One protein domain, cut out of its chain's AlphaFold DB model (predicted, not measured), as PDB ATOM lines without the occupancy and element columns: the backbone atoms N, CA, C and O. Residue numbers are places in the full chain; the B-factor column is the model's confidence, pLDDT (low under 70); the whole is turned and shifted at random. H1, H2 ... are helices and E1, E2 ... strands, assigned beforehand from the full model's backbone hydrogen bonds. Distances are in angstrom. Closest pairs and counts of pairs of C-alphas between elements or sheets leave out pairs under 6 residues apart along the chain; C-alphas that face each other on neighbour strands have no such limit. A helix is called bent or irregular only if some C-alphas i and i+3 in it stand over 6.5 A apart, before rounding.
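AT A GLANCE: This is residues 66 to 280 of the 292 residues of an uncharacterized protein of Clostridiaceae bacterium (UniProt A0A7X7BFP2). Picture a body built on a four-stranded sheet, with H3 over one face and H6 and the small hairpin E5 and E6 over the other; a two-strand ribbon, E8 and E11, leads away to the hairpin E9 and E10 at the far end, with the hairpin E1 and E2 beside E11. H1, H2 and H5 gather at one edge of the body. The 215 printed residues include seven named helices and twelve named strands, in the order E1 E2 H1 H2 E3 H3 E4 E5 E6 H4 E7 H5 E8 E9 E10 E11 H6 E12 H7. The mixed sheet has the order E3, E7, E4, E12, and the class is mixed, helices and strands. The whole is compact, with a radius of gyration of the C-alphas of 19.4 A and spans of 61 by 47 by 37 A.

IN THESE COORDINATES: Find C-alpha 194 at (-36.602, -19.914, -43.756), where E7, residues 194 to 203, begins; it runs 22.3 A and bends by 81 degrees at residue 197. Its sheet also holds E3, 115 to 119, E4, 144 to 150, 19.8 A long, and E12, 258 to 261. Look for E1, 67 to 69, from C-alpha 67 at (-48.342, 0.127, -24.584), then E2, 87 to 89, E5, 160 to 164, E6, 167 to 171, E8, 217 to 222, E9, 226 to 228, E10, 231 to 233, and E11, 240 to 245, 16.5 A. The helices are H1, 92 to 101, 15.2 A, H2, 104 to 110, H3, 131 to 140, 13.9 A, H4, 178 to 181, H5, 204 to 211, H6, 247 to 253, and H7, 264 to 267, ending at C-alpha 267, (-25.908, -12.117, -40.971). H1 and H6 are irregular, only just: C-alphas 93 and 96 are 6.7 A apart, and 249 and 252 are 6.6 A.

HOW THE PARTS SIT: In the sheet, E7 is antiparallel to E3 (N 118 to O 200, 2.8 A) and to E4 (N 145 to O 201, 2.8 A), and E4 is parallel to E12 (N 146 to O 258, 2.9 A). E3, H3 and E4 form a split strand-helix-strand unit, two strands running the same way with E7 between them, and its crossover is left-handed. H3 is on the sheet at a height of 7.7 A, closest at the C-alphas of Thr 137 and Thr 258, 5.6 A; H6 is on the opposite face, at a height of 9.8 A. The hairpin E5 and E6, with N 162 and O 169 within hydrogen-bond range at 2.9 A, makes a sandwich, two sheets face to face, with the large sheet, 10.1 A centre to centre. H5 and H7 only graze the large sheet, with residues 204 to 208 and 264 to 267. H1 touches H6, about perpendicular at 75 degrees, with the C-alphas of Gly 93 and Ile 247 closest, 3.8 A, and H2 touches H5 at a shallow tilt of 29 degrees, opposite ways, with those of Leu 105 and Glu 208 closest, 7.1 A. H4 touches no helix. E8 and E11 are antiparallel, N 218 to O 244 at 2.8 A, as are E9 and E10, N 228 to O 231 at 2.9 A, and the hairpin E1 and E2, N 68 to O 88 at 2.9 A. In H2, H3 and H5 every O i to N i+4 pair is within hydrogen-bond range; H1 has 4 of 6, H6 has 0 of 3 but 3 of 4 O i to N i+3 pairs, and H4 and H7 are too short for an i+4 pair.

THE WHOLE: The C-alphas of Glu 186 and Gly 230 are the two farthest apart, 61.7 A. The printed part has no cut, and its long links are E1 to E2, E3 to H3 and H4 to E7. The mean pLDDT of the printed part is 95.3, and no printed residue is under 70.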
ATOM      1  N   GLY A  66     -46.159   2.181 -28.522       93.56
ATOM      2  CA  GLY A  66     -47.373   2.022 -27.731       93.56
ATOM      3  C   GLY A  66     -47.211   1.079 -26.534       93.56
ATOM      4  O   GLY A  66     -46.223   0.360 -26.365       93.56
ATOM      5  N   GLU A  67     -48.230   1.073 -25.685       95.88
ATOM      6  CA  GLU A  67     -48.342   0.127 -24.584       95.88
ATOM      7  C   GLU A  67     -49.768  -0.395 -24.483       95.88
ATOM      8  O   GLU A  67     -50.732   0.290 -24.837       95.88
ATOM      9  N   MET A  68     -49.898  -1.609 -23.961       95.69
ATOM     10  CA  MET A  68     -51.176  -2.236 -23.661       95.69
ATOM     11  C   MET A  68     -51.272  -2.530 -22.164       95.69
ATOM     12  O   MET A  68     -50.263  -2.851 -21.525       95.69
ATOM     13  N   PRO A  69     -52.477  -2.415 -21.581       96.56
ATOM     14  CA  PRO A  69     -52.680  -2.729 -20.179       96.56
ATOM     15  C   PRO A  69     -52.473  -4.225 -19.930       96.56
ATOM     16  O   PRO A  69     -52.830  -5.067 -20.758       96.56
ATOM     17  N   LEU A  70     -51.918  -4.550 -18.767       97.12
ATOM     18  CA  LEU A  70     -51.769  -5.927 -18.310       97.12
ATOM     19  C   LEU A  70     -53.057  -6.397 -17.644       97.12
ATOM     20  O   LEU A  70     -53.591  -5.721 -16.760       97.12
ATOM     21  N   LEU A  71     -53.529  -7.567 -18.063       97.38
ATOM     22  CA  LEU A  71     -54.738  -8.189 -17.535       97.38
ATOM     23  C   LEU A  71     -54.371  -9.399 -16.681       97.38
ATOM     24  O   LEU A  71     -53.388 -10.080 -16.978       97.38
ATOM     25  N   ASP A  72     -55.135  -9.670 -15.633       95.56
ATOM     26  CA  ASP A  72     -55.059 -10.914 -14.872       95.56
ATOM     27  C   ASP A  72     -55.834 -12.052 -15.574       95.56
ATOM     28  O   ASP A  72     -56.372 -11.893 -16.673       95.56
ATOM     29  N   ILE A  73     -55.903 -13.220 -14.930       94.69
ATOM     30  CA  ILE A  73     -56.629 -14.391 -15.452       94.69
ATOM     31  C   ILE A  73     -58.152 -14.197 -15.554       94.69
ATOM     32  O   ILE A  73     -58.810 -14.945 -16.275       94.69
ATOM     33  N   ASN A  74     -58.709 -13.215 -14.845       94.56
ATOM     34  CA  ASN A  74     -60.128 -12.866 -14.859       94.56
ATOM     35  C   ASN A  74     -60.437 -11.742 -15.864       94.56
ATOM     36  O   ASN A  74     -61.604 -11.413 -16.073       94.56
ATOM     37  N   GLY A  75     -59.413 -11.172 -16.509       94.25
ATOM     38  CA  GLY A  75     -59.544 -10.029 -17.410       94.25
ATOM     39  C   GLY A  75     -59.574  -8.676 -16.692       94.25
ATOM     40  O   GLY A  75     -59.963  -7.681 -17.301       94.25
ATOM     41  N   GLU A  76     -59.177  -8.621 -15.422       95.81
ATOM     42  CA  GLU A  76     -59.074  -7.395 -14.633       95.81
ATOM     43  C   GLU A  76     -57.700  -6.739 -14.806       95.81
ATOM     44  O   GLU A  76     -56.694  -7.404 -15.048       95.81
ATOM     45  N   PHE A  77     -57.639  -5.411 -14.683       97.25
ATOM     46  CA  PHE A  77     -56.380  -4.683 -14.809       97.25
ATOM     47  C   PHE A  77     -55.455  -4.945 -13.623       97.25
ATOM     48  O   PHE A  77     -55.848  -4.784 -12.468       97.25
ATOM     49  N   LEU A  78     -54.188  -5.241 -13.911       97.00
ATOM     50  CA  LEU A  78     -53.157  -5.235 -12.882       97.00
ATOM     51  C   LEU A  78     -52.820  -3.808 -12.465       97.00
ATOM     52  O   LEU A  78     -52.746  -2.907 -13.301       97.00
ATOM     53  N   ILE A  79     -52.570  -3.625 -11.172       97.38
ATOM     54  CA  ILE A  79     -52.327  -2.319 -10.560       97.38
ATOM     55  C   ILE A  79     -50.875  -2.205 -10.071       97.38
ATOM     56  O   ILE A  79     -50.287  -3.181  -9.594       97.38
ATOM     57  N   ASP A  80     -50.268  -1.028 -10.233       95.00
ATOM     58  CA  ASP A  80     -48.929  -0.694  -9.742       95.00
ATOM     59  C   ASP A  80     -48.936  -0.186  -8.289       95.00
ATOM     60  O   ASP A  80     -49.968  -0.105  -7.625       95.00
ATOM     61  N   GLN A  81     -47.752   0.154  -7.778       94.38
ATOM     62  CA  GLN A  81     -47.570   0.644  -6.408       94.38
ATOM     63  C   GLN A  81     -48.310   1.959  -6.109       94.38
ATOM     64  O   GLN A  81     -48.595   2.243  -4.947       94.38
ATOM     65  N   ASP A  82     -48.633   2.740  -7.142       94.62
ATOM     66  CA  ASP A  82     -49.289   4.043  -7.039       94.62
ATOM     67  C   ASP A  82     -50.812   3.938  -7.231       94.62
ATOM     68  O   ASP A  82     -51.513   4.955  -7.253       94.62
ATOM     69  N   GLY A  83     -51.346   2.723  -7.378       94.06
ATOM     70  CA  GLY A  83     -52.768   2.496  -7.614       94.06
ATOM     71  C   GLY A  83     -53.202   2.738  -9.064       94.06
ATOM     72  O   GLY A  83     -54.394   2.934  -9.309       94.06
ATOM     73  N   LYS A  84     -52.274   2.752 -10.028       95.81
ATOM     74  CA  LYS A  84     -52.561   2.941 -11.460       95.81
ATOM     75  C   LYS A  84     -52.514   1.621 -12.222       95.81
ATOM     76  O   LYS A  84     -51.896   0.658 -11.784       95.81
ATOM     77  N   ILE A  85     -53.155   1.589 -13.390       96.81
ATOM     78  CA  ILE A  85     -53.103   0.433 -14.295       96.81
ATOM     79  C   ILE A  85     -51.660   0.212 -14.753       96.81
ATOM     80  O   ILE A  85     -50.999   1.149 -15.200       96.81
ATOM     81  N   LYS A  86     -51.191  -1.035 -14.676       95.88
ATOM     82  CA  LYS A  86     -49.907  -1.452 -15.234       95.88
ATOM     83  C   LYS A  86     -50.012  -1.594 -16.740       95.88
ATOM     84  O   LYS A  86     -50.885  -2.295 -17.252       95.88
ATOM     85  N   PHE A  87     -49.051  -0.997 -17.420       95.56
ATOM     86  CA  PHE A  87     -48.866  -1.109 -18.854       95.56
ATOM     87  C   PHE A  87     -47.588  -1.886 -19.154       95.56
ATOM     88  O   PHE A  87     -46.696  -2.006 -18.313       95.56
ATOM     89  N   ALA A  88     -47.526  -2.457 -20.348       94.81
ATOM     90  CA  ALA A  88     -46.305  -2.994 -20.918       94.81
ATOM     91  C   ALA A  88     -46.278  -2.690 -22.414       94.81
ATOM     92  O   ALA A  88     -47.330  -2.528 -23.034       94.81
ATOM     93  N   SER A  89     -45.080  -2.680 -22.998       94.88
ATOM     94  CA  SER A  89     -44.913  -2.545 -24.446       94.88
ATOM     95  C   SER A  89     -45.828  -3.492 -25.217       94.88
ATOM     96  O   SER A  89     -45.903  -4.685 -24.914       94.88
ATOM     97  N   ASP A  90     -46.487  -2.969 -26.240       94.75
ATOM     98  CA  ASP A  90     -47.503  -3.658 -27.040       94.75
ATOM     99  C   ASP A  90     -46.918  -4.455 -28.223       94.75
ATOM    100  O   ASP A  90     -47.616  -4.755 -29.191       94.75
ATOM    101  N   GLY A  91     -45.646  -4.853 -28.124       94.94
ATOM    102  CA  GLY A  91     -44.938  -5.670 -29.112       94.94
ATOM    103  C   GLY A  91     -44.314  -4.877 -30.264       94.94
ATOM    104  O   GLY A  91     -44.636  -3.726 -30.523       94.94
ATOM    105  N   ASN A  92     -43.392  -5.506 -30.999       95.75
ATOM    106  CA  ASN A  92     -42.647  -4.836 -32.075       95.75
ATOM    107  C   ASN A  92     -43.514  -4.432 -33.287       95.75
ATOM    108  O   ASN A  92     -43.093  -3.595 -34.087       95.75
ATOM    109  N   GLY A  93     -44.718  -4.991 -33.427       96.62
ATOM    110  CA  GLY A  93     -45.680  -4.626 -34.465       96.62
ATOM    111  C   GLY A  93     -46.282  -3.235 -34.283       96.62
ATOM    112  O   GLY A  93     -46.742  -2.643 -35.257       96.62
ATOM    113  N   SER A  94     -46.214  -2.649 -33.086       95.62
ATOM    114  CA  SER A  94     -46.705  -1.286 -32.863       95.62
ATOM    115  C   SER A  94     -45.839  -0.209 -33.505       95.62
ATOM    116  O   SER A  94     -46.259   0.949 -33.575       95.62
ATOM    117  N   ILE A  95     -44.672  -0.571 -34.052       97.88
ATOM    118  CA  ILE A  95     -43.787   0.356 -34.759       97.88
ATOM    119  C   ILE A  95     -44.514   1.143 -35.849       97.88
ATOM    120  O   ILE A  95     -44.269   2.336 -35.998       97.88
ATOM    121  N   TYR A  96     -45.445   0.523 -36.578       98.06
ATOM    122  CA  TYR A  96     -46.168   1.182 -37.668       98.06
ATOM    123  C   TYR A  96     -47.040   2.330 -37.170       98.06
ATOM    124  O   TYR A  96     -46.934   3.456 -37.657       98.06
ATOM    125  N   ARG A  97     -47.861   2.051 -36.154       96.75
ATOM    126  CA  ARG A  97     -48.714   3.044 -35.504       96.75
ATOM    127  C   ARG A  97     -47.873   4.119 -34.816       96.75
ATOM    128  O   ARG A  97     -48.109   5.307 -35.018       96.75
ATOM    129  N   SER A  98     -46.837   3.704 -34.092       97.38
ATOM    130  CA  SER A  98     -45.951   4.597 -33.342       97.38
ATOM    131  C   SER A  98     -45.197   5.557 -34.264       97.38
ATOM    132  O   SER A  98     -45.076   6.742 -33.952       97.38
ATOM    133  N   MET A  99     -44.752   5.101 -35.440       98.44
ATOM    134  CA  MET A  99     -44.155   5.977 -36.453       98.44
ATOM    135  C   MET A  99     -45.137   7.045 -36.947       98.44
ATOM    136  O   MET A  99     -44.737   8.190 -37.161       98.44
ATOM    137  N   LYS A 100     -46.415   6.700 -37.137       97.94
ATOM    138  CA  LYS A 100     -47.445   7.658 -37.556       97.94
ATOM    139  C   LYS A 100     -47.740   8.677 -36.456       97.94
ATOM    140  O   LYS A 100     -47.666   9.877 -36.709       97.94
ATOM    141  N   GLU A 101     -48.024   8.212 -35.243       97.25
ATOM    142  CA  GLU A 101     -48.406   9.062 -34.105       97.25
ATOM    143  C   GLU A 101     -47.286  10.023 -33.680       97.25
ATOM    144  O   GLU A 101     -47.558  11.166 -33.319       97.25
ATOM    145  N   ASN A 102     -46.022   9.607 -33.810       98.06
ATOM    146  CA  ASN A 102     -44.857  10.438 -33.486       98.06
ATOM    147  C   ASN A 102     -44.332  11.264 -34.683       98.06
ATOM    148  O   ASN A 102     -43.248  11.845 -34.609       98.06
ATOM    149  N   GLY A 103     -45.055  11.313 -35.811       98.31
ATOM    150  CA  GLY A 103     -44.670  12.114 -36.983       98.31
ATOM    151  C   GLY A 103     -43.404  11.633 -37.709       98.31
ATOM    152  O   GLY A 103     -42.790  12.394 -38.460       98.31
ATOM    153  N   ILE A 104     -42.999  10.377 -37.512       98.69
ATOM    154  CA  ILE A 104     -41.816   9.779 -38.148       98.69
ATOM    155  C   ILE A 104     -42.038   9.587 -39.648       98.69
ATOM    156  O   ILE A 104     -41.161   9.928 -40.439       98.69
ATOM    157  N   LEU A 105     -43.222   9.117 -40.057       98.69
ATOM    158  CA  LEU A 105     -43.552   8.964 -41.482       98.69
ATOM    159  C   LEU A 105     -43.527  10.316 -42.215       98.69
ATOM    160  O   LEU A 105     -43.079  10.396 -43.356       98.69
ATOM    161  N   GLU A 106     -43.952  11.390 -41.546       98.56
ATOM    162  CA  GLU A 106     -43.920  12.746 -42.103       98.56
ATOM    163  C   GLU A 106     -42.481  13.274 -42.233       98.56
ATOM    164  O   GLU A 106     -42.117  13.841 -43.263       98.56
ATOM    165  N   ASP A 107     -41.613  13.010 -41.250       98.69
ATOM    166  CA  ASP A 107     -40.182  13.329 -41.364       98.69
ATOM    167  C   ASP A 107     -39.512  12.578 -42.523       98.69
ATOM    168  O   ASP A 107     -38.741  13.167 -43.285       98.69
ATOM    169  N   MET A 108     -39.842  11.294 -42.704       98.62
ATOM    170  CA  MET A 108     -39.351  10.490 -43.827       98.62
ATOM    171  C   MET A 108     -39.755  11.105 -45.173       98.62
ATOM    172  O   MET A 108     -38.903  11.233 -46.057       98.62
ATOM    173  N   LYS A 109     -41.006  11.568 -45.317       98.38
ATOM    174  CA  LYS A 109     -41.480  12.286 -46.517       98.38
ATOM    175  C   LYS A 109     -40.714  13.578 -46.762       98.38
ATOM    176  O   LYS A 109     -40.237  13.802 -47.873       98.38
ATOM    177  N   GLN A 110     -40.568  14.419 -45.738       98.25
ATOM    178  CA  GLN A 110     -39.868  15.704 -45.844       98.25
ATOM    179  C   GLN A 110     -38.406  15.520 -46.266       98.25
ATOM    180  O   GLN A 110     -37.871  16.308 -47.051       98.25
ATOM    181  N   ARG A 111     -37.776  14.436 -45.806       97.62
ATOM    182  CA  ARG A 111     -36.413  14.032 -46.179       97.62
ATOM    183  C   ARG A 111     -36.326  13.273 -47.505       97.62
ATOM    184  O   ARG A 111     -35.216  12.954 -47.921       97.62
ATOM    185  N   LYS A 112     -37.455  13.010 -48.174       97.75
ATOM    186  CA  LYS A 112     -37.555  12.236 -49.425       97.75
ATOM    187  C   LYS A 112     -36.975  10.820 -49.297       97.75
ATOM    188  O   LYS A 112     -36.315  10.327 -50.206       97.75
ATOM    189  N   ILE A 113     -37.195  10.177 -48.150       98.19
ATOM    190  CA  ILE A 113     -36.804   8.784 -47.914       98.19
ATOM    191  C   ILE A 113     -37.828   7.875 -48.590       98.19
ATOM    192  O   ILE A 113     -39.019   7.974 -48.322       98.19
ATOM    193  N   GLU A 114     -37.365   6.964 -49.438       98.06
ATOM    194  CA  GLU A 114     -38.246   6.033 -50.155       98.06
ATOM    195  C   GLU A 114     -38.269   4.632 -49.536       98.06
ATOM    196  O   GLU A 114     -39.271   3.925 -49.652       98.06
ATOM    197  N   TRP A 115     -37.180   4.237 -48.872       98.31
ATOM    198  CA  TRP A 115     -36.951   2.880 -48.379       98.31
ATOM    199  C   TRP A 115     -36.390   2.893 -46.963       98.31
ATOM    200  O   TRP A 115     -35.496   3.678 -46.646       98.31
ATOM    201  N   ILE A 116     -36.929   2.017 -46.119       98.31
ATOM    202  CA  ILE A 116     -36.645   1.963 -44.690       98.31
ATOM    203  C   ILE A 116     -36.299   0.528 -44.307       98.31
ATOM    204  O   ILE A 116     -37.103  -0.383 -44.517       98.31
ATOM    205  N   TYR A 117     -35.124   0.343 -43.708       97.81
ATOM    206  CA  TYR A 117     -34.788  -0.882 -42.991       97.81
ATOM    207  C   TYR A 117     -35.293  -0.790 -41.552       97.81
ATOM    208  O   TYR A 117     -34.998   0.175 -40.848       97.81
ATOM    209  N   ILE A 118     -36.043  -1.801 -41.119       97.44
ATOM    210  CA  ILE A 118     -36.480  -1.988 -39.738       97.44
ATOM    211  C   ILE A 118     -35.802  -3.243 -39.196       97.44
ATOM    212  O   ILE A 118     -36.003  -4.350 -39.711       97.44
ATOM    213  N   CYS A 119     -35.004  -3.043 -38.152       95.31
ATOM    214  CA  CYS A 119     -34.035  -4.006 -37.662       95.31
ATOM    215  C   CYS A 119     -34.080  -4.136 -36.135       95.31
ATOM    216  O   CYS A 119     -34.314  -3.148 -35.441       95.31
ATOM    217  N   SER A 120     -33.811  -5.336 -35.612       92.44
ATOM    218  CA  SER A 120     -33.582  -5.525 -34.172       92.44
ATOM    219  C   SER A 120     -32.208  -5.000 -33.745       92.44
ATOM    220  O   SER A 120     -31.235  -5.105 -34.492       92.44
ATOM    221  N   VAL A 121     -32.118  -4.485 -32.518       94.44
ATOM    222  CA  VAL A 121     -30.865  -4.021 -31.899       94.44
ATOM    223  C   VAL A 121     -29.962  -5.173 -31.433       94.44
ATOM    224  O   VAL A 121     -28.761  -4.982 -31.253       94.44
ATOM    225  N   ASP A 122     -30.523  -6.368 -31.225       93.62
ATOM    226  CA  ASP A 122     -29.843  -7.494 -30.569       93.62
ATOM    227  C   ASP A 122     -28.876  -8.274 -31.472       93.62
ATOM    228  O   ASP A 122     -28.062  -9.040 -30.960       93.62
ATOM    229  N   ASN A 123     -28.925  -8.085 -32.792       94.44
ATOM    230  CA  ASN A 123     -28.079  -8.802 -33.743       94.44
ATOM    231  C   ASN A 123     -26.857  -7.968 -34.155       94.44
ATOM    232  O   ASN A 123     -26.946  -7.048 -34.967       94.44
ATOM    233  N   ILE A 124     -25.685  -8.338 -33.632       94.56
ATOM    234  CA  ILE A 124     -24.429  -7.595 -33.832       94.56
ATOM    235  C   ILE A 124     -23.875  -7.686 -35.267       94.56
ATOM    236  O   ILE A 124     -23.059  -6.856 -35.664       94.56
ATOM    237  N   LEU A 125     -24.296  -8.692 -36.041       93.25
ATOM    238  CA  LEU A 125     -23.884  -8.898 -37.435       93.25
ATOM    239  C   LEU A 125     -24.883  -8.337 -38.450       93.25
ATOM    240  O   LEU A 125     -24.669  -8.444 -39.657       93.25
ATOM    241  N   LEU A 126     -25.980  -7.745 -37.977       86.31
ATOM    242  CA  LEU A 126     -27.062  -7.358 -38.859       86.31
ATOM    243  C   LEU A 126     -26.633  -6.264 -39.838       86.31
ATOM    244  O   LEU A 126     -26.245  -5.158 -39.456       86.31
ATOM    245  N   GLN A 127     -26.766  -6.567 -41.127       81.38
ATOM    246  CA  GLN A 127     -26.513  -5.616 -42.202       81.38
ATOM    247  C   GLN A 127     -27.709  -4.665 -42.335       81.38
ATOM    248  O   GLN A 127     -28.635  -4.903 -43.108       81.38
ATOM    249  N   ILE A 128     -27.694  -3.573 -41.568       86.31
ATOM    250  CA  ILE A 128     -28.765  -2.555 -41.550       86.31
ATOM    251  C   ILE A 128     -28.802  -1.662 -42.809       86.31
ATOM    252  O   ILE A 128     -29.650  -0.780 -42.920       86.31
ATOM    253  N   VAL A 129     -27.890  -1.883 -43.764       89.44
ATOM    254  CA  VAL A 129     -27.867  -1.253 -45.094       89.44
ATOM    255  C   VAL A 129     -27.473  -2.314 -46.125       89.44
ATOM    256  O   VAL A 129     -26.290  -2.617 -46.266       89.44
ATOM    257  N   GLU A 130     -28.447  -2.870 -46.858       90.94
ATOM    258  CA  GLU A 130     -28.227  -4.023 -47.751       90.94
ATOM    259  C   GLU A 130     -28.705  -3.772 -49.200       90.94
ATOM    260  O   GLU A 130     -29.815  -4.170 -49.578       90.94
ATOM    261  N   PRO A 131     -27.887  -3.130 -50.056       94.00
ATOM    262  CA  PRO A 131     -28.308  -2.735 -51.399       94.00
ATOM    263  C   PRO A 131     -28.756  -3.889 -52.299       94.00
ATOM    264  O   PRO A 131     -29.538  -3.645 -53.219       94.00
ATOM    265  N   ILE A 132     -28.290  -5.125 -52.072       96.00
ATOM    266  CA  ILE A 132     -28.730  -6.279 -52.868       96.00
ATOM    267  C   ILE A 132     -30.202  -6.567 -52.583       96.00
ATOM    268  O   ILE A 132     -30.981  -6.725 -53.523       96.00
ATOM    269  N   LEU A 133     -30.605  -6.571 -51.307       97.38
ATOM    270  CA  LEU A 133     -32.005  -6.749 -50.914       97.38
ATOM    271  C   LEU A 133     -32.873  -5.621 -51.480       97.38
ATOM    272  O   LEU A 133     -33.911  -5.895 -52.083       97.38
ATOM    273  N   LEU A 134     -32.424  -4.368 -51.365       97.81
ATOM    274  CA  LEU A 134     -33.131  -3.213 -51.924       97.81
ATOM    275  C   LEU A 134     -33.303  -3.322 -53.445       97.81
ATOM    276  O   LEU A 134     -34.422  -3.256 -53.956       97.81
ATOM    277  N   GLY A 135     -32.209  -3.541 -54.173       98.25
ATOM    278  CA  GLY A 135     -32.226  -3.648 -55.630       98.25
ATOM    279  C   GLY A 135     -33.065  -4.828 -56.125       98.25
ATOM    280  O   GLY A 135     -33.809  -4.688 -57.098       98.25
ATOM    281  N   LEU A 136     -33.002  -5.974 -55.438       98.31
ATOM    282  CA  LEU A 136     -33.838  -7.139 -55.733       98.31
ATOM    283  C   LEU A 136     -35.324  -6.818 -55.550       98.31
ATOM    284  O   LEU A 136     -36.128  -7.149 -56.421       98.31
ATOM    285  N   THR A 137     -35.673  -6.134 -54.462       98.62
ATOM    286  CA  THR A 137     -37.053  -5.744 -54.136       98.62
ATOM    287  C   THR A 137     -37.627  -4.806 -55.195       98.62
ATOM    288  O   THR A 137     -38.706  -5.067 -55.736       98.62
ATOM    289  N   ILE A 138     -36.860  -3.781 -55.585       98.56
ATOM    290  CA  ILE A 138     -37.220  -2.849 -56.663       98.56
ATOM    291  C   ILE A 138     -37.393  -3.597 -57.990       98.56
ATOM    292  O   ILE A 138     -38.406  -3.432 -58.671       98.56
ATOM    293  N   LYS A 139     -36.440  -4.466 -58.354       98.50
ATOM    294  CA  LYS A 139     -36.494  -5.250 -59.599       98.50
ATOM    295  C   LYS A 139     -37.714  -6.173 -59.650       98.50
ATOM    296  O   LYS A 139     -38.304  -6.347 -60.715       98.50
ATOM    297  N   GLN A 140     -38.096  -6.751 -58.515       98.38
ATOM    298  CA  GLN A 140     -39.282  -7.600 -58.379       98.38
ATOM    299  C   GLN A 140     -40.591  -6.804 -58.283       98.38
ATOM    300  O   GLN A 140     -41.658  -7.412 -58.352       98.38
ATOM    301  N   LYS A 141     -40.523  -5.467 -58.189       98.31
ATOM    302  CA  LYS A 141     -41.667  -4.558 -58.004       98.31
ATOM    303  C   LYS A 141     -42.477  -4.869 -56.740       98.31
ATOM    304  O   LYS A 141     -43.692  -4.689 -56.721       98.31
ATOM    305  N   ASN A 142     -41.801  -5.344 -55.699       98.50
ATOM    306  CA  ASN A 142     -42.401  -5.551 -54.387       98.50
ATOM    307  C   ASN A 142     -42.220  -4.292 -53.531       98.50
ATOM    308  O   ASN A 142     -41.336  -3.481 -53.788       98.50
ATOM    309  N   GLN A 143     -43.055  -4.132 -52.505       98.56
ATOM    310  CA  GLN A 143     -42.980  -2.994 -51.578       98.56
ATOM    311  C   GLN A 143     -42.351  -3.356 -50.231       98.56
ATOM    312  O   GLN A 143     -42.013  -2.458 -49.460       98.56
ATOM    313  N   ILE A 144     -42.234  -4.656 -49.951       98.69
ATOM    314  CA  ILE A 144     -41.690  -5.196 -48.710       98.69
ATOM    315  C   ILE A 144     -40.705  -6.326 -49.000       98.69
ATOM    316  O   ILE A 144     -40.844  -7.063 -49.987       98.69
ATOM    317  N   ALA A 145     -39.721  -6.474 -48.123       98.44
ATOM    318  CA  ALA A 145     -38.735  -7.534 -48.188       98.44
ATOM    319  C   ALA A 145     -38.210  -7.909 -46.803       98.44
ATOM    320  O   ALA A 145     -38.348  -7.144 -45.852       98.44
ATOM    321  N   SER A 146     -37.559  -9.062 -46.701       97.31
ATOM    322  CA  SER A 146     -36.819  -9.454 -45.504       97.31
ATOM    323  C   SER A 146     -35.541 -10.187 -45.874       97.31
ATOM    324  O   SER A 146     -35.504 -10.964 -46.834       97.31
ATOM    325  N   LYS A 147     -34.497  -9.987 -45.074       96.44
ATOM    326  CA  LYS A 147     -33.380 -10.932 -45.019       96.44
ATOM    327  C   LYS A 147     -33.827 -12.166 -44.229       96.44
ATOM    328  O   LYS A 147     -34.596 -12.037 -43.272       96.44
ATOM    329  N   THR A 148     -33.372 -13.343 -44.638       96.38
ATOM    330  CA  THR A 148     -33.664 -14.623 -43.974       96.38
ATOM    331  C   THR A 148     -32.385 -15.419 -43.771       96.38
ATOM    332  O   THR A 148     -31.354 -15.114 -44.372       96.38
ATOM    333  N   ILE A 149     -32.445 -16.453 -42.938       95.81
ATOM    334  CA  ILE A 149     -31.397 -17.475 -42.829       95.81
ATOM    335  C   ILE A 149     -32.044 -18.853 -42.734       95.81
ATOM    336  O   ILE A 149     -33.183 -18.979 -42.287       95.81
ATOM    337  N   ILE A 150     -31.301 -19.897 -43.089       95.19
ATOM    338  CA  ILE A 150     -31.770 -21.271 -42.890       95.19
ATOM    339  C   ILE A 150     -31.731 -21.603 -41.393       95.19
ATOM    340  O   ILE A 150     -30.749 -21.278 -40.711       95.19
ATOM    341  N   LYS A 151     -32.778 -22.258 -40.878       93.31
ATOM    342  CA  LYS A 151     -32.800 -22.815 -39.521       93.31
ATOM    343  C   LYS A 151     -31.582 -23.710 -39.287       93.31
ATOM    344  O   LYS A 151     -31.229 -24.528 -40.131       93.31
ATOM    345  N   ALA A 152     -30.954 -23.582 -38.126       91.00
ATOM    346  CA  ALA A 152     -29.832 -24.425 -37.722       91.00
ATOM    347  C   ALA A 152     -30.272 -25.870 -37.438       91.00
ATOM    348  O   ALA A 152     -29.493 -26.803 -37.607       91.00
ATOM    349  N   ASN A 153     -31.509 -26.047 -36.971       91.75
ATOM    350  CA  ASN A 153     -32.149 -27.337 -36.722       91.75
ATOM    351  C   ASN A 153     -33.682 -27.159 -36.640       91.75
ATOM    352  O   ASN A 153     -34.149 -26.029 -36.444       91.75
ATOM    353  N   PRO A 154     -34.472 -28.244 -36.758       91.50
ATOM    354  CA  PRO A 154     -35.935 -28.190 -36.663       91.50
ATOM    355  C   PRO A 154     -36.450 -27.487 -35.399       91.50
ATOM    356  O   PRO A 154     -37.413 -26.723 -35.466       91.50
ATOM    357  N   GLN A 155     -35.766 -27.674 -34.267       91.19
ATOM    358  CA  GLN A 155     -36.152 -27.180 -32.943       91.19
ATOM    359  C   GLN A 155     -35.676 -25.746 -32.635       91.19
ATOM    360  O   GLN A 155     -35.901 -25.248 -31.528       91.19
ATOM    361  N   GLU A 156     -35.031 -25.050 -33.578       90.88
ATOM    362  CA  GLU A 156     -34.624 -23.656 -33.374       90.88
ATOM    363  C   GLU A 156     -35.861 -22.766 -33.156       90.88
ATOM    364  O   GLU A 156     -36.805 -22.778 -33.955       90.88
ATOM    365  N   LYS A 157     -35.843 -21.988 -32.064       89.94
ATOM    366  CA  LYS A 157     -36.936 -21.103 -31.624       89.94
ATOM    367  C   LYS A 157     -36.912 -19.775 -32.378       89.94
ATOM    368  O   LYS A 157     -36.540 -18.736 -31.831       89.94
ATOM    369  N   VAL A 158     -37.267 -19.841 -33.653       91.50
ATOM    370  CA  VAL A 158     -37.357 -18.700 -34.568       91.50
ATOM    371  C   VAL A 158     -38.627 -18.807 -35.400       91.50
ATOM    372  O   VAL A 158     -39.003 -19.906 -35.812       91.50
ATOM    373  N   GLY A 159     -39.266 -17.668 -35.659       94.75
ATOM    374  CA  GLY A 159     -40.372 -17.593 -36.604       94.75
ATOM    375  C   GLY A 159     -39.913 -17.942 -38.019       94.75
ATOM    376  O   GLY A 159     -38.778 -17.648 -38.411       94.75
ATOM    377  N   VAL A 160     -40.789 -18.580 -38.790       96.38
ATOM    378  CA  VAL A 160     -40.487 -19.082 -40.137       96.38
ATOM    379  C   VAL A 160     -41.380 -18.443 -41.187       96.38
ATOM    380  O   VAL A 160     -42.594 -18.341 -41.010       96.38
ATOM    381  N   PHE A 161     -40.790 -18.031 -42.306       97.44
ATOM    382  CA  PHE A 161     -41.532 -17.528 -43.453       97.44
ATOM    383  C   PHE A 161     -42.343 -18.636 -44.113       97.44
ATOM    384  O   PHE A 161     -41.864 -19.746 -44.339       97.44
ATOM    385  N   CYS A 162     -43.573 -18.309 -44.486       95.81
ATOM    386  CA  CYS A 162     -44.455 -19.205 -45.213       95.81
ATOM    387  C   CYS A 162     -45.453 -18.413 -46.068       95.81
ATOM    388  O   CYS A 162     -45.385 -17.184 -46.198       95.81
ATOM    389  N   LYS A 163     -46.411 -19.136 -46.656       95.62
ATOM    390  CA  LYS A 163     -47.636 -18.537 -47.178       95.62
ATOM    391  C   LYS A 163     -48.839 -19.063 -46.411       95.62
ATOM    392  O   LYS A 163     -49.125 -20.254 -46.478       95.62
ATOM    393  N   LYS A 164     -49.587 -18.170 -45.766       93.50
ATOM    394  CA  LYS A 164     -50.884 -18.480 -45.154       93.50
ATOM    395  C   LYS A 164     -51.977 -17.949 -46.072       93.50
ATOM    396  O   LYS A 164     -51.987 -16.770 -46.410       93.50
ATOM    397  N   ASN A 165     -52.866 -18.824 -46.545       93.56
ATOM    398  CA  ASN A 165     -53.925 -18.470 -47.505       93.56
ATOM    399  C   ASN A 165     -53.400 -17.736 -48.759       93.56
ATOM    400  O   ASN A 165     -53.993 -16.774 -49.239       93.56
ATOM    401  N   GLY A 166     -52.239 -18.166 -49.268       95.75
ATOM    402  CA  GLY A 166     -51.596 -17.585 -50.451       95.75
ATOM    403  C   GLY A 166     -50.861 -16.259 -50.219       95.75
ATOM    404  O   GLY A 166     -50.160 -15.809 -51.126       95.75
ATOM    405  N   LYS A 167     -50.956 -15.664 -49.025       97.81
ATOM    406  CA  LYS A 167     -50.292 -14.407 -48.663       97.81
ATOM    407  C   LYS A 167     -48.977 -14.649 -47.921       97.81
ATOM    408  O   LYS A 167     -48.895 -15.630 -47.182       97.81
ATOM    409  N   PRO A 168     -47.958 -13.785 -48.085       98.06
ATOM    410  CA  PRO A 168     -46.748 -13.834 -47.270       98.06
ATOM    411  C   PRO A 168     -47.073 -13.766 -45.780       98.06
ATOM    412  O   PRO A 168     -47.889 -12.951 -45.356       98.06
ATOM    413  N   SER A 169     -46.458 -14.626 -44.978       97.44
ATOM    414  CA  SER A 169     -46.668 -14.660 -43.530       97.44
ATOM    415  C   SER A 169     -45.433 -15.201 -42.824       97.44
ATOM    416  O   SER A 169     -44.548 -15.779 -43.459       97.44
ATOM    417  N   VAL A 170     -45.399 -15.026 -41.510       97.19
ATOM    418  CA  VAL A 170     -44.472 -15.717 -40.615       97.19
ATOM    419  C   VAL A 170     -45.313 -16.502 -39.615       97.19
ATOM    420  O   VAL A 170     -46.338 -16.004 -39.156       97.19
ATOM    421  N   ILE A 171     -44.918 -17.738 -39.329       93.81
ATOM    422  CA  ILE A 171     -45.473 -18.526 -38.224       93.81
ATOM    423  C   ILE A 171     -44.434 -18.495 -37.117       93.81
ATOM    424  O   ILE A 171     -43.286 -18.880 -37.353       93.81
ATOM    425  N   GLU A 172     -44.810 -18.023 -35.932       92.50
ATOM    426  CA  GLU A 172     -43.895 -18.051 -34.796       92.50
ATOM    427  C   GLU A 172     -43.626 -19.468 -34.312       92.50
ATOM    428  O   GLU A 172     -44.449 -20.371 -34.465       92.50
ATOM    429  N   TYR A 173     -42.471 -19.673 -33.681       88.31
ATOM    430  CA  TYR A 173     -42.074 -21.010 -33.225       88.31
ATOM    431  C   TYR A 173     -43.051 -21.610 -32.198       88.31
ATOM    432  O   TYR A 173     -43.107 -22.826 -32.049       88.31
ATOM    433  N   THR A 174     -43.810 -20.774 -31.480       87.06
ATOM    434  CA  THR A 174     -44.855 -21.200 -30.535       87.06
ATOM    435  C   THR A 174     -46.146 -21.644 -31.216       87.06
ATOM    436  O   THR A 174     -46.978 -22.276 -30.572       87.06
ATOM    437  N   GLU A 175     -46.326 -21.306 -32.490       87.69
ATOM    438  CA  GLU A 175     -47.532 -21.584 -33.277       87.69
ATOM    439  C   GLU A 175     -47.303 -22.628 -34.374       87.69
ATOM    440  O   GLU A 175     -48.256 -23.048 -35.028       87.69
ATOM    441  N   LEU A 176     -46.052 -23.040 -34.594       88.00
ATOM    442  CA  LEU A 176     -45.700 -24.038 -35.593       88.00
ATOM    443  C   LEU A 176     -46.010 -25.452 -35.060       88.00
ATOM    444  O   LEU A 176     -45.418 -25.856 -34.057       88.00
ATOM    445  N   PRO A 177     -46.908 -26.218 -35.711       88.81
ATOM    446  CA  PRO A 177     -47.225 -27.587 -35.312       88.81
ATOM    447  C   PRO A 177     -46.004 -28.516 -35.323       88.81
ATOM    448  O   PRO A 177     -45.105 -28.372 -36.154       88.81
ATOM    449  N   GLU A 178     -45.984 -29.493 -34.415       86.62
ATOM    450  CA  GLU A 178     -44.835 -30.387 -34.214       86.62
ATOM    451  C   GLU A 178     -44.525 -31.249 -35.450       86.62
ATOM    452  O   GLU A 178     -43.363 -31.422 -35.812       86.62
ATOM    453  N   ASP A 179     -45.555 -31.700 -36.167       89.69
ATOM    454  CA  ASP A 179     -45.431 -32.448 -37.423       89.69
ATOM    455  C   ASP A 179     -44.842 -31.611 -38.573       89.69
ATOM    456  O   ASP A 179     -44.280 -32.159 -39.523       89.69
ATOM    457  N   MET A 180     -44.917 -30.281 -38.477       91.69
ATOM    458  CA  MET A 180     -44.335 -29.356 -39.451       91.69
ATOM    459  C   MET A 180     -42.880 -28.991 -39.136       91.69
ATOM    460  O   MET A 180     -42.187 -28.491 -40.024       91.69
ATOM    461  N   LEU A 181     -42.393 -29.246 -37.914       89.50
ATOM    462  CA  LEU A 181     -41.018 -28.915 -37.518       89.50
ATOM    463  C   LEU A 181     -39.990 -29.705 -38.327       89.50
ATOM    464  O   LEU A 181     -39.002 -29.134 -38.786       89.50
ATOM    465  N   GLU A 182     -40.231 -31.004 -38.510       92.38
ATOM    466  CA  GLU A 182     -39.320 -31.929 -39.198       92.38
ATOM    467  C   GLU A 182     -39.724 -32.196 -40.656       92.38
ATOM    468  O   GLU A 182     -39.119 -33.029 -41.331       92.38
ATOM    469  N   MET A 183     -40.736 -31.484 -41.164       94.25
ATOM    470  CA  MET A 183     -41.185 -31.622 -42.545       94.25
ATOM    471  C   MET A 183     -40.075 -31.193 -43.510       94.25
ATOM    472  O   MET A 183     -39.571 -30.069 -43.438       94.25
ATOM    473  N   VAL A 184     -39.730 -32.083 -44.441       95.31
ATOM    474  CA  VAL A 184     -38.715 -31.842 -45.469       95.31
ATOM    475  C   VAL A 184     -39.298 -31.893 -46.877       95.31
ATOM    476  O   VAL A 184     -40.281 -32.588 -47.131       95.31
ATOM    477  N   ASP A 185     -38.677 -31.151 -47.789       93.62
ATOM    478  CA  ASP A 185     -39.008 -31.147 -49.211       93.62
ATOM    479  C   ASP A 185     -38.335 -32.304 -49.982       93.62
ATOM    480  O   ASP A 185     -37.661 -33.172 -49.416       93.62
ATOM    481  N   GLU A 186     -38.505 -32.319 -51.306       95.31
ATOM    482  CA  GLU A 186     -37.904 -33.317 -52.204       95.31
ATOM    483  C   GLU A 186     -36.364 -33.334 -52.183       95.31
ATOM    484  O   GLU A 186     -35.752 -34.362 -52.489       95.31
ATOM    485  N   ASN A 187     -35.736 -32.233 -51.764       94.31
ATOM    486  CA  ASN A 187     -34.288 -32.088 -51.626       94.31
ATOM    487  C   ASN A 187     -33.790 -32.444 -50.216       94.31
ATOM    488  O   ASN A 187     -32.587 -32.372 -49.961       94.31
ATOM    489  N   LYS A 188     -34.685 -32.886 -49.319       93.25
ATOM    490  CA  LYS A 188     -34.423 -33.147 -47.892       93.25
ATOM    491  C   LYS A 188     -34.058 -31.885 -47.099       93.25
ATOM    492  O   LYS A 188     -33.437 -31.995 -46.040       93.25
ATOM    493  N   GLU A 189     -34.442 -30.706 -47.582       92.94
ATOM    494  CA  GLU A 189     -34.346 -29.453 -46.829       92.94
ATOM    495  C   GLU A 189     -35.623 -29.230 -46.014       92.94
ATOM    496  O   GLU A 189     -36.703 -29.659 -46.415       92.94
ATOM    497  N   LEU A 190     -35.531 -28.541 -44.871       94.56
ATOM    498  CA  LEU A 190     -36.718 -28.211 -44.076       94.56
ATOM    499  C   LEU A 190     -37.678 -27.342 -44.891       94.56
ATOM    500  O   LEU A 190     -37.328 -26.229 -45.290       94.56
ATOM    501  N   THR A 191     -38.914 -27.812 -45.066       94.62
ATOM    502  CA  THR A 191     -39.974 -27.059 -45.758       94.62
ATOM    503  C   THR A 191     -40.231 -25.720 -45.063       94.62
ATOM    504  O   THR A 191     -40.416 -24.697 -45.718       94.62
ATOM    505  N   PHE A 192     -40.156 -25.706 -43.729       94.00
ATOM    506  CA  PHE A 192     -40.242 -24.512 -42.885       94.00
ATOM    507  C   PHE A 192     -38.860 -24.122 -42.341       94.00
ATOM    508  O   PHE A 192     -38.654 -23.981 -41.137       94.00
ATOM    509  N   GLY A 193     -37.883 -23.995 -43.243       94.81
ATOM    510  CA  GLY A 193     -36.491 -23.687 -42.905       94.81
ATOM    511  C   GLY A 193     -36.107 -22.205 -42.969       94.81
ATOM    512  O   GLY A 193     -35.033 -21.848 -42.495       94.81
ATOM    513  N   GLU A 194     -36.934 -21.335 -43.550       96.19
ATOM    514  CA  GLU A 194     -36.602 -19.914 -43.756       96.19
ATOM    515  C   GLU A 194     -36.921 -19.064 -42.528       96.19
ATOM    516  O   GLU A 194     -38.072 -18.711 -42.288       96.19
ATOM    517  N   SER A 195     -35.900 -18.704 -41.757       96.25
ATOM    518  CA  SER A 195     -36.051 -18.012 -40.475       96.25
ATOM    519  C   SER A 195     -36.185 -16.500 -40.640       96.25
ATOM    520  O   SER A 195     -35.432 -15.869 -41.392       96.25
ATOM    521  N   HIS A 196     -37.092 -15.899 -39.871       96.06
ATOM    522  CA  HIS A 196     -37.203 -14.452 -39.714       96.06
ATOM    523  C   HIS A 196     -36.186 -13.935 -38.695       96.06
ATOM    524  O   HIS A 196     -36.195 -14.327 -37.533       96.06
ATOM    525  N   ILE A 197     -35.306 -13.034 -39.138       94.38
ATOM    526  CA  ILE A 197     -34.207 -12.497 -38.313       94.38
ATOM    527  C   ILE A 197     -34.379 -11.018 -37.960       94.38
ATOM    528  O   ILE A 197     -33.405 -10.339 -37.640       94.38
ATOM    529  N   MET A 198     -35.607 -10.503 -38.059       94.06
ATOM    530  CA  MET A 198     -35.927  -9.103 -37.777       94.06
ATOM    531  C   MET A 198     -35.068  -8.116 -38.588       94.06
ATOM    532  O   MET A 198     -34.493  -7.182 -38.039       94.06
ATOM    533  N   CYS A 199     -34.961  -8.340 -39.902       95.31
ATOM    534  CA  CYS A 199     -34.312  -7.431 -40.848       95.31
ATOM    535  C   CYS A 199     -35.211  -7.247 -42.063       95.31
ATOM    536  O   CYS A 199     -35.157  -8.011 -43.030       95.31
ATOM    537  N   ASN A 200     -36.081  -6.252 -41.960       97.62
ATOM    538  CA  ASN A 200     -37.178  -6.033 -42.884       97.62
ATOM    539  C   ASN A 200     -36.951  -4.731 -43.646       97.62
ATOM    540  O   ASN A 200     -36.507  -3.742 -43.071       97.62
ATOM    541  N   LEU A 201     -37.288  -4.717 -44.926       98.31
ATOM    542  CA  LEU A 201     -37.245  -3.541 -45.781       98.31
ATOM    543  C   LEU A 201     -38.671  -3.187 -46.187       98.31
ATOM    544  O   LEU A 201     -39.404  -4.043 -46.679       98.31
ATOM    545  N   PHE A 202     -39.037  -1.919 -46.046       98.75
ATOM    546  CA  PHE A 202     -40.328  -1.396 -46.474       98.75
ATOM    547  C   PHE A 202     -40.126  -0.163 -47.343       98.75
ATOM    548  O   PHE A 202     -39.289   0.691 -47.044       98.75
ATOM    549  N   SER A 203     -40.922  -0.036 -48.401       98.75
ATOM    550  CA  SER A 203     -41.120   1.268 -49.034       98.75
ATOM    551  C   SER A 203     -41.883   2.194 -48.084       98.75
ATOM    552  O   SER A 203     -42.714   1.727 -47.300       98.75
ATOM    553  N   LEU A 204     -41.678   3.505 -48.190       98.75
ATOM    554  CA  LEU A 204     -42.428   4.477 -47.389       98.75
ATOM    555  C   LEU A 204     -43.947   4.309 -47.576       98.75
ATOM    556  O   LEU A 204     -44.677   4.231 -46.595       98.75
ATOM    557  N   SER A 205     -44.400   4.110 -48.819       98.44
ATOM    558  CA  SER A 205     -45.819   3.859 -49.128       98.44
ATOM    559  C   SER A 205     -46.393   2.608 -48.448       98.44
ATOM    560  O   SER A 205     -47.573   2.569 -48.105       98.44
ATOM    561  N   ALA A 206     -45.567   1.575 -48.235       98.69
ATOM    562  CA  ALA A 206     -45.973   0.393 -47.486       98.69
ATOM    563  C   ALA A 206     -46.148   0.725 -46.005       98.69
ATOM    564  O   ALA A 206     -47.157   0.334 -45.429       98.69
ATOM    565  N   LEU A 207     -45.212   1.467 -45.403       98.75
ATOM    566  CA  LEU A 207     -45.325   1.880 -44.002       98.75
ATOM    567  C   LEU A 207     -46.555   2.754 -43.757       98.75
ATOM    568  O   LEU A 207     -47.258   2.525 -42.778       98.75
ATOM    569  N   GLU A 208     -46.849   3.692 -44.659       98.25
ATOM    570  CA  GLU A 208     -48.072   4.501 -44.591       98.25
ATOM    571  C   GLU A 208     -49.320   3.621 -44.599       98.25
ATOM    572  O   GLU A 208     -50.145   3.737 -43.699       98.25
ATOM    573  N   LYS A 209     -49.419   2.686 -45.554       98.19
ATOM    574  CA  LYS A 209     -50.540   1.742 -45.630       98.19
ATOM    575  C   LYS A 209     -50.689   0.938 -44.337       98.19
ATOM    576  O   LYS A 209     -51.783   0.865 -43.799       98.19
ATOM    577  N   ILE A 210     -49.603   0.337 -43.845       98.44
ATOM    578  CA  ILE A 210     -49.644  -0.511 -42.643       98.44
ATOM    579  C   ILE A 210     -50.024   0.317 -41.409       98.44
ATOM    580  O   ILE A 210     -50.730  -0.178 -40.540       98.44
ATOM    581  N   SER A 211     -49.592   1.579 -41.329       97.50
ATOM    582  CA  SER A 211     -49.879   2.450 -40.182       97.50
ATOM    583  C   SER A 211     -51.354   2.842 -40.021       97.50
ATOM    584  O   SER A 211     -51.731   3.368 -38.973       97.50
ATOM    585  N   GLU A 212     -52.182   2.594 -41.040       96.25
ATOM    586  CA  GLU A 212     -53.641   2.757 -40.982       96.25
ATOM    587  C   GLU A 212     -54.367   1.485 -40.514       96.25
ATOM    588  O   GLU A 212     -55.562   1.526 -40.229       96.25
ATOM    589  N   GLU A 213     -53.660   0.357 -40.425       95.69
ATOM    590  CA  GLU A 213     -54.234  -0.940 -40.078       95.69
ATOM    591  C   GLU A 213     -54.070  -1.244 -38.588       95.69
ATOM    592  O   GLU A 213     -53.103  -0.847 -37.934       95.69
ATOM    593  N   THR A 214     -55.011  -2.014 -38.040       93.31
ATOM    594  CA  THR A 214     -54.875  -2.592 -36.698       93.31
ATOM    595  C   THR A 214     -54.365  -4.021 -36.830       93.31
ATOM    596  O   THR A 214     -55.077  -4.892 -37.327       93.31
ATOM    597  N   LEU A 215     -53.126  -4.259 -36.396       96.00
ATOM    598  CA  LEU A 215     -52.546  -5.600 -36.374       96.00
ATOM    599  C   LEU A 215     -53.166  -6.450 -35.252       96.00
ATOM    600  O   LEU A 215     -53.574  -5.901 -34.225       96.00
ATOM    601  N   PRO A 216     -53.258  -7.780 -35.431       95.12
ATOM    602  CA  PRO A 216     -53.729  -8.671 -34.380       95.12
ATOM    603  C   PRO A 216     -52.783  -8.642 -33.173       95.12
ATOM    604  O   PRO A 216     -51.570  -8.497 -33.316       95.12
ATOM    605  N   TYR A 217     -53.358  -8.825 -31.986       94.44
ATOM    606  CA  TYR A 217     -52.593  -9.028 -30.762       94.44
ATOM    607  C   TYR A 217     -52.449 -10.513 -30.460       94.44
ATOM    608  O   TYR A 217     -53.424 -11.269 -30.478       94.44
ATOM    609  N   HIS A 218     -51.232 -10.893 -30.103       93.88
ATOM    610  CA  HIS A 218     -50.866 -12.201 -29.586       93.88
ATOM    611  C   HIS A 218     -50.779 -12.143 -28.070       93.88
ATOM    612  O   HIS A 218     -50.342 -11.144 -27.498       93.88
ATOM    613  N   ILE A 219     -51.207 -13.215 -27.412       92.31
ATOM    614  CA  ILE A 219     -51.250 -13.280 -25.951       92.31
ATOM    615  C   ILE A 219     -50.024 -14.033 -25.447       92.31
ATOM    616  O   ILE A 219     -49.835 -15.212 -25.746       92.31
ATOM    617  N   ALA A 220     -49.233 -13.378 -24.603       91.50
ATOM    618  CA  ALA A 220     -48.171 -14.001 -23.835       91.50
ATOM    619  C   ALA A 220     -48.573 -14.083 -22.359       91.50
ATOM    620  O   ALA A 220     -48.833 -13.066 -21.715       91.50
ATOM    621  N   PHE A 221     -48.588 -15.294 -21.802       94.06
ATOM    622  CA  PHE A 221     -48.877 -15.493 -20.384       94.06
ATOM    623  C   PHE A 221     -47.598 -15.315 -19.558       94.06
ATOM    624  O   PHE A 221     -46.607 -16.028 -19.744       94.06
ATOM    625  N   LYS A 222     -47.585 -14.304 -18.688       94.38
ATOM    626  CA  LYS A 222     -46.406 -13.832 -17.957       94.38
ATOM    627  C   LYS A 222     -46.664 -13.793 -16.460       94.38
ATOM    628  O   LYS A 222     -47.794 -13.698 -15.989       94.38
ATOM    629  N   LYS A 223     -45.565 -13.847 -15.714       96.19
ATOM    630  CA  LYS A 223     -45.543 -13.615 -14.275       96.19
ATOM    631  C   LYS A 223     -45.252 -12.144 -14.019       96.19
ATOM    632  O   LYS A 223     -44.183 -11.670 -14.397       96.19
ATOM    633  N   VAL A 224     -46.203 -11.439 -13.421       96.06
ATOM    634  CA  VAL A 224     -46.161  -9.992 -13.208       96.06
ATOM    635  C   VAL A 224     -46.557  -9.687 -11.772       96.06
ATOM    636  O   VAL A 224     -47.651 -10.029 -11.325       96.06
ATOM    637  N   GLU A 225     -45.662  -9.013 -11.060       96.50
ATOM    638  CA  GLU A 225     -45.939  -8.456  -9.739       96.50
ATOM    639  C   GLU A 225     -46.953  -7.312  -9.842       96.50
ATOM    640  O   GLU A 225     -46.851  -6.453 -10.727       96.50
ATOM    641  N   TYR A 226     -47.913  -7.280  -8.927       96.44
ATOM    642  CA  TYR A 226     -48.986  -6.287  -8.902       96.44
ATOM    643  C   TYR A 226     -49.353  -5.932  -7.463       96.44
ATOM    644  O   TYR A 226     -48.920  -6.599  -6.524       96.44
ATOM    645  N   TYR A 227     -50.129  -4.870  -7.286       96.69
ATOM    646  CA  TYR A 227     -50.626  -4.450  -5.983       96.69
ATOM    647  C   TYR A 227     -52.118  -4.728  -5.855       96.69
ATOM    648  O   TYR A 227     -52.901  -4.403  -6.744       96.69
ATOM    649  N   GLU A 228     -52.515  -5.273  -4.711       93.12
ATOM    650  CA  GLU A 228     -53.913  -5.477  -4.344       93.12
ATOM    651  C   GLU A 228     -54.163  -4.826  -2.979       93.12
ATOM    652  O   GLU A 228     -53.470  -5.118  -2.002       93.12
ATOM    653  N   TYR A 229     -55.103  -3.877  -2.906       90.69
ATOM    654  CA  TYR A 229     -55.399  -3.101  -1.688       90.69
ATOM    655  C   TYR A 229     -54.148  -2.523  -0.988       90.69
ATOM    656  O   TYR A 229     -54.035  -2.542   0.239       90.69
ATOM    657  N   GLY A 230     -53.182  -2.033  -1.774       91.38
ATOM    658  CA  GLY A 230     -51.930  -1.448  -1.275       91.38
ATOM    659  C   GLY A 230     -50.868  -2.460  -0.825       91.38
ATOM    660  O   GLY A 230     -49.860  -2.059  -0.247       91.38
ATOM    661  N   LYS A 231     -51.058  -3.761  -1.075       95.25
ATOM    662  CA  LYS A 231     -50.072  -4.809  -0.777       95.25
ATOM    663  C   LYS A 231     -49.462  -5.358  -2.059       95.25
ATOM    664  O   LYS A 231     -50.194  -5.740  -2.965       95.25
ATOM    665  N   LEU A 232     -48.131  -5.437  -2.097       97.19
ATOM    666  CA  LEU A 232     -47.402  -6.090  -3.183       97.19
ATOM    667  C   LEU A 232     -47.688  -7.595  -3.172       97.19
ATOM    668  O   LEU A 232     -47.449  -8.274  -2.171       97.19
ATOM    669  N   ILE A 233     -48.146  -8.107  -4.306       96.88
ATOM    670  CA  ILE A 233     -48.333  -9.525  -4.576       96.88
ATOM    671  C   ILE A 233     -47.239  -9.978  -5.540       96.88
ATOM    672  O   ILE A 233     -47.093  -9.438  -6.639       96.88
ATOM    673  N   ILE A 234     -46.480 -10.996  -5.124       96.50
ATOM    674  CA  ILE A 234     -45.439 -11.641  -5.929       96.50
ATOM    675  C   ILE A 234     -45.935 -13.047  -6.285       96.50
ATOM    676  O   ILE A 234     -45.915 -13.937  -5.431       96.50
ATOM    677  N   PRO A 235     -46.413 -13.269  -7.519       94.81
ATOM    678  CA  PRO A 235     -46.914 -14.571  -7.933       94.81
ATOM    679  C   PRO A 235     -45.794 -15.617  -7.988       94.81
ATOM    680  O   PRO A 235     -44.630 -15.302  -8.259       94.81
ATOM    681  N   THR A 236     -46.144 -16.886  -7.786       95.31
ATOM    682  CA  THR A 236     -45.222 -18.017  -7.978       95.31
ATOM    683  C   THR A 236     -45.250 -18.541  -9.414       95.31
ATOM    684  O   THR A 236     -44.201 -18.888  -9.950       95.31
ATOM    685  N   GLU A 237     -46.417 -18.483 -10.057       95.50
ATOM    686  CA  GLU A 237     -46.687 -18.912 -11.435       95.50
ATOM    687  C   GLU A 237     -47.109 -17.719 -12.314       95.50
ATOM    688  O   GLU A 237     -47.442 -16.658 -11.773       95.50
ATOM    689  N   PRO A 238     -47.100 -17.844 -13.656       96.38
ATOM    690  CA  PRO A 238     -47.687 -16.838 -14.540       96.38
ATOM    691  C   PRO A 238     -49.136 -16.498 -14.151       96.38
ATOM    692  O   PRO A 238     -49.933 -17.385 -13.852       96.38
ATOM    693  N   ASN A 239     -49.461 -15.207 -14.137       96.50
ATOM    694  CA  ASN A 239     -50.721 -14.659 -13.621       96.50
ATOM    695  C   ASN A 239     -51.311 -13.551 -14.504       96.50
ATOM    696  O   ASN A 239     -52.340 -12.988 -14.144       96.50
ATOM    697  N   SER A 240     -50.652 -13.196 -15.611       96.88
ATOM    698  CA  SER A 240     -51.030 -12.045 -16.423       96.88
ATOM    699  C   SER A 240     -50.959 -12.315 -17.917       96.88
ATOM    700  O   SER A 240     -50.003 -12.924 -18.402       96.88
ATOM    701  N   TYR A 241     -51.942 -11.809 -18.652       96.50
ATOM    702  CA  TYR A 241     -51.931 -11.741 -20.104       96.50
ATOM    703  C   TYR A 241     -51.292 -10.431 -20.567       96.50
ATOM    704  O   TYR A 241     -51.802  -9.341 -20.302       96.50
ATOM    705  N   LYS A 242     -50.182 -10.554 -21.300       95.62
ATOM    706  CA  LYS A 242     -49.576  -9.470 -22.076       95.62
ATOM    707  C   LYS A 242     -50.021  -9.600 -23.532       95.62
ATOM    708  O   LYS A 242     -49.946 -10.691 -24.089       95.62
ATOM    709  N   MET A 243     -50.467  -8.501 -24.133       94.94
ATOM    710  CA  MET A 243     -50.860  -8.439 -25.543       94.94
ATOM    711  C   MET A 243     -49.751  -7.784 -26.364       94.94
ATOM    712  O   MET A 243     -49.317  -6.682 -26.033       94.94
ATOM    713  N   GLU A 244     -49.299  -8.455 -27.420       94.88
ATOM    714  CA  GLU A 244     -48.210  -7.986 -28.281       94.88
ATOM    715  C   GLU A 244     -48.595  -8.125 -29.756       94.88
ATOM    716  O   GLU A 244     -49.024  -9.188 -30.193       94.88
ATOM    717  N   ALA A 245     -48.445  -7.059 -30.535       96.12
ATOM    718  CA  ALA A 245     -48.503  -7.116 -31.988       96.12
ATOM    719  C   ALA A 245     -47.123  -7.490 -32.540       96.12
ATOM    720  O   ALA A 245     -46.092  -7.039 -32.021       96.12
ATOM    721  N   PHE A 246     -47.084  -8.252 -33.632       96.56
ATOM    722  CA  PHE A 246     -45.834  -8.597 -34.300       96.56
ATOM    723  C   PHE A 246     -45.689  -7.908 -35.654       96.56
ATOM    724  O   PHE A 246     -46.626  -7.785 -36.438       96.56
ATOM    725  N   ILE A 247     -44.470  -7.467 -35.956       97.19
ATOM    726  CA  ILE A 247     -44.142  -6.721 -37.175       97.19
ATOM    727  C   ILE A 247     -44.516  -7.496 -38.446       97.19
ATOM    728  O   ILE A 247     -44.962  -6.914 -39.435       97.19
ATOM    729  N   PHE A 248     -44.370  -8.821 -38.416       97.06
ATOM    730  CA  PHE A 248     -44.624  -9.694 -39.558       97.06
ATOM    731  C   PHE A 248     -46.113  -9.938 -39.823       97.06
ATOM    732  O   PHE A 248     -46.457 -10.378 -40.921       97.06
ATOM    733  N   ASP A 249     -47.007  -9.581 -38.895       97.44
ATOM    734  CA  ASP A 249     -48.457  -9.643 -39.129       97.44
ATOM    735  C   ASP A 249     -48.933  -8.587 -40.132       97.44
ATOM    736  O   ASP A 249     -50.057  -8.649 -40.625       97.44
ATOM    737  N   SER A 250     -48.061  -7.644 -40.499       98.00
ATOM    738  CA  SER A 250     -48.294  -6.720 -41.609       98.00
ATOM    739  C   SER A 250     -48.067  -7.350 -42.989       98.00
ATOM    740  O   SER A 250     -48.589  -6.854 -43.989       98.00
ATOM    741  N   PHE A 251     -47.297  -8.442 -43.093       98.44
ATOM    742  CA  PHE A 251     -46.907  -9.022 -44.385       98.44
ATOM    743  C   PHE A 251     -48.088  -9.514 -45.236       98.44
ATOM    744  O   PHE A 251     -48.044  -9.307 -46.454       98.44
ATOM    745  N   PRO A 252     -49.170 -10.077 -44.657       98.06
ATOM    746  CA  PRO A 252     -50.348 -10.473 -45.423       98.06
ATOM    747  C   PRO A 252     -51.069  -9.327 -46.151       98.06
ATOM    748  O   PRO A 252     -51.856  -9.591 -47.063       98.06
ATOM    749  N   LEU A 253     -50.786  -8.060 -45.810       97.94
ATOM    750  CA  LEU A 253     -51.325  -6.876 -46.496       97.94
ATOM    751  C   LEU A 253     -50.755  -6.681 -47.913       97.94
ATOM    752  O   LEU A 253     -51.212  -5.792 -48.644       97.94
ATOM    753  N   PHE A 254     -49.762  -7.482 -48.310       98.25
ATOM    754  CA  PHE A 254     -49.077  -7.410 -49.598       98.25
ATOM    755  C   PHE A 254     -49.213  -8.724 -50.372       98.25
ATOM    756  O   PHE A 254     -49.301  -9.808 -49.804       98.25
ATOM    757  N   GLU A 255     -49.216  -8.645 -51.705       97.12
ATOM    758  CA  GLU A 255     -49.300  -9.842 -52.556       97.12
ATOM    759  C   GLU A 255     -48.025 -10.689 -52.510       97.12
ATOM    760  O   GLU A 255     -48.062 -11.914 -52.630       97.12
ATOM    761  N   LYS A 256     -46.874 -10.026 -52.388       97.69
ATOM    762  CA  LYS A 256     -45.554 -10.643 -52.466       97.69
ATOM    763  C   LYS A 256     -44.591  -9.934 -51.526       97.69
ATOM    764  O   LYS A 256     -44.666  -8.721 -51.342       97.69
ATOM    765  N   ILE A 257     -43.657 -10.716 -51.004       98.50
ATOM    766  CA  ILE A 257     -42.490 -10.259 -50.257       98.50
ATOM    767  C   ILE A 257     -41.241 -10.734 -50.995       98.50
ATOM    768  O   ILE A 257     -41.212 -11.844 -51.534       98.50
ATOM    769  N   THR A 258     -40.211  -9.897 -51.036       98.62
ATOM    770  CA  THR A 258     -38.881 -10.325 -51.476       98.62
ATOM    771  C   THR A 258     -38.138 -10.942 -50.295       98.62
ATOM    772  O   THR A 258     -37.991 -10.299 -49.262       98.62
ATOM    773  N   LEU A 259     -37.645 -12.171 -50.432       97.81
ATOM    774  CA  LEU A 259     -36.770 -12.789 -49.433       97.81
ATOM    775  C   LEU A 259     -35.353 -12.895 -49.992       97.81
ATOM    776  O   LEU A 259     -35.168 -13.336 -51.128       97.81
ATOM    777  N   LEU A 260     -34.363 -12.489 -49.199       97.00
ATOM    778  CA  LEU A 260     -32.947 -12.707 -49.491       97.00
ATOM    779  C   LEU A 260     -32.336 -13.570 -48.392       97.00
ATOM    780  O   LEU A 260     -32.048 -13.080 -47.298       97.00
ATOM    781  N   ARG A 261     -32.113 -14.843 -48.721       96.12
ATOM    782  CA  ARG A 261     -31.399 -15.786 -47.864       96.12
ATOM    783  C   ARG A 261     -29.943 -15.340 -47.718       96.12
ATOM    784  O   ARG A 261     -29.216 -15.241 -48.705       96.12
ATOM    785  N   GLY A 262     -29.555 -15.032 -46.488       94.19
ATOM    786  CA  GLY A 262     -28.200 -14.682 -46.085       94.19
ATOM    787  C   GLY A 262     -27.384 -15.883 -45.620       94.19
ATOM    788  O   GLY A 262     -27.865 -17.019 -45.593       94.19
ATOM    789  N   ASN A 263     -26.147 -15.611 -45.216       93.19
ATOM    790  CA  ASN A 263     -25.290 -16.591 -44.562       93.19
ATOM    791  C   ASN A 263     -25.396 -16.396 -43.047       93.19
ATOM    792  O   ASN A 263     -25.085 -15.325 -42.537       93.19
ATOM    793  N   ARG A 264     -25.817 -17.431 -42.313       92.38
ATOM    794  CA  ARG A 264     -26.021 -17.361 -40.855       92.38
ATOM    795  C   ARG A 264     -24.803 -16.800 -40.120       92.38
ATOM    796  O   ARG A 264     -24.955 -15.911 -39.293       92.38
ATOM    797  N   GLU A 265     -23.613 -17.266 -40.479       91.81
ATOM    798  CA  GLU A 265     -22.348 -16.870 -39.846       91.81
ATOM    799  C   GLU A 265     -21.951 -15.406 -40.114       91.81
ATOM    800  O   GLU A 265     -21.043 -14.886 -39.469       91.81
ATOM    801  N   GLU A 266     -22.607 -14.750 -41.073       91.75
ATOM    802  CA  GLU A 266     -22.319 -13.380 -41.519       91.75
ATOM    803  C   GLU A 266     -23.463 -12.403 -41.229       91.75
ATOM    804  O   GLU A 266     -23.233 -11.200 -41.141       91.75
ATOM    805  N   ASP A 267     -24.686 -12.913 -41.076       92.62
ATOM    806  CA  ASP A 267     -25.908 -12.117 -40.971       92.62
ATOM    807  C   ASP A 267     -26.631 -12.286 -39.626       92.62
ATOM    808  O   ASP A 267     -27.550 -11.517 -39.330       92.62
ATOM    809  N   PHE A 268     -26.265 -13.280 -38.804       94.12
ATOM    810  CA  PHE A 268     -27.029 -13.627 -37.606       94.12
ATOM    811  C   PHE A 268     -26.172 -14.004 -36.395       94.12
ATOM    812  O   PHE A 268     -25.687 -15.123 -36.254       94.12
ATOM    813  N   ALA A 269     -26.061 -13.050 -35.475       94.94
ATOM    814  CA  ALA A 269     -25.423 -13.204 -34.175       94.94
ATOM    815  C   ALA A 269     -26.223 -12.432 -33.105       94.94
ATOM    816  O   ALA A 269     -25.793 -11.360 -32.660       94.94
ATOM    817  N   PRO A 270     -27.417 -12.926 -32.726       94.44
ATOM    818  CA  PRO A 270     -28.267 -12.270 -31.743       94.44
ATOM    819  C   PRO A 270     -27.705 -12.401 -30.319       94.44
ATOM    820  O   PRO A 270     -26.999 -13.354 -29.985       94.44
ATOM    821  N   VAL A 271     -28.070 -11.453 -29.460       94.88
ATOM    822  CA  VAL A 271     -27.761 -11.449 -28.026       94.88
ATOM    823  C   VAL A 271     -29.068 -11.529 -27.241       94.88
ATOM    824  O   VAL A 271     -29.705 -10.515 -26.968       94.88
ATOM    825  N   LYS A 272     -29.467 -12.750 -26.879       91.50
ATOM    826  CA  LYS A 272     -30.721 -13.055 -26.169       91.50
ATOM    827  C   LYS A 272     -30.502 -13.622 -24.770       91.50
ATOM    828  O   LYS A 272     -31.348 -13.436 -23.900       91.50
ATOM    829  N   ASN A 273     -29.379 -14.302 -24.545       93.62
ATOM    830  CA  ASN A 273     -29.077 -14.985 -23.290       93.62
ATOM    831  C   ASN A 273     -27.836 -14.392 -22.622       93.62
ATOM    832  O   ASN A 273     -26.932 -13.888 -23.282       93.62
ATOM    833  N   LYS A 274     -27.750 -14.496 -21.293       94.19
ATOM    834  CA  LYS A 274     -26.561 -14.052 -20.548       94.19
ATOM    835  C   LYS A 274     -25.316 -14.874 -20.914       94.19
ATOM    836  O   LYS A 274     -24.236 -14.317 -21.077       94.19
ATOM    837  N   GLU A 275     -25.481 -16.188 -21.050       94.88
ATOM    838  CA  GLU A 275     -24.431 -17.168 -21.355       94.88
ATOM    839  C   GLU A 275     -24.991 -18.268 -22.273       94.88
ATOM    840  O   GLU A 275     -26.206 -18.421 -22.395       94.88
ATOM    841  N   GLY A 276     -24.108 -19.046 -22.909       93.25
ATOM    842  CA  GLY A 276     -24.493 -20.125 -23.824       93.25
ATOM    843  C   GLY A 276     -24.825 -19.631 -25.236       93.25
ATOM    844  O   GLY A 276     -24.189 -18.700 -25.732       93.25
ATOM    845  N   ASN A 277     -25.787 -20.284 -25.892       90.62
ATOM    846  CA  ASN A 277     -26.246 -19.906 -27.232       90.62
ATOM    847  C   ASN A 277     -26.814 -18.481 -27.232       90.62
ATOM    848  O   ASN A 277     -27.451 -18.081 -26.259       90.62
ATOM    849  N   ASP A 278     -26.611 -17.735 -28.320       92.12
ATOM    850  CA  ASP A 278     -27.080 -16.349 -28.476       92.12
ATOM    851  C   ASP A 278     -26.680 -15.439 -27.299       92.12
ATOM    852  O   ASP A 278     -27.492 -14.678 -26.770       92.12
ATOM    853  N   SER A 279     -25.435 -15.557 -26.830       96.25
ATOM    854  CA  SER A 279     -24.891 -14.770 -25.718       96.25
ATOM    855  C   SER A 279     -23.898 -13.705 -26.190       96.25
ATOM    856  O   SER A 279     -23.394 -13.778 -27.317       96.25
ATOM    857  N   PRO A 280     -23.525 -12.731 -25.331       96.94
ATOM    858  CA  PRO A 280     -22.510 -11.746 -25.680       96.94
ATOM    859  C   PRO A 280     -21.199 -12.372 -26.168       96.94
ATOM    860  O   PRO A 280     -20.559 -11.834 -27.075       96.94
TER     861      PRO A 280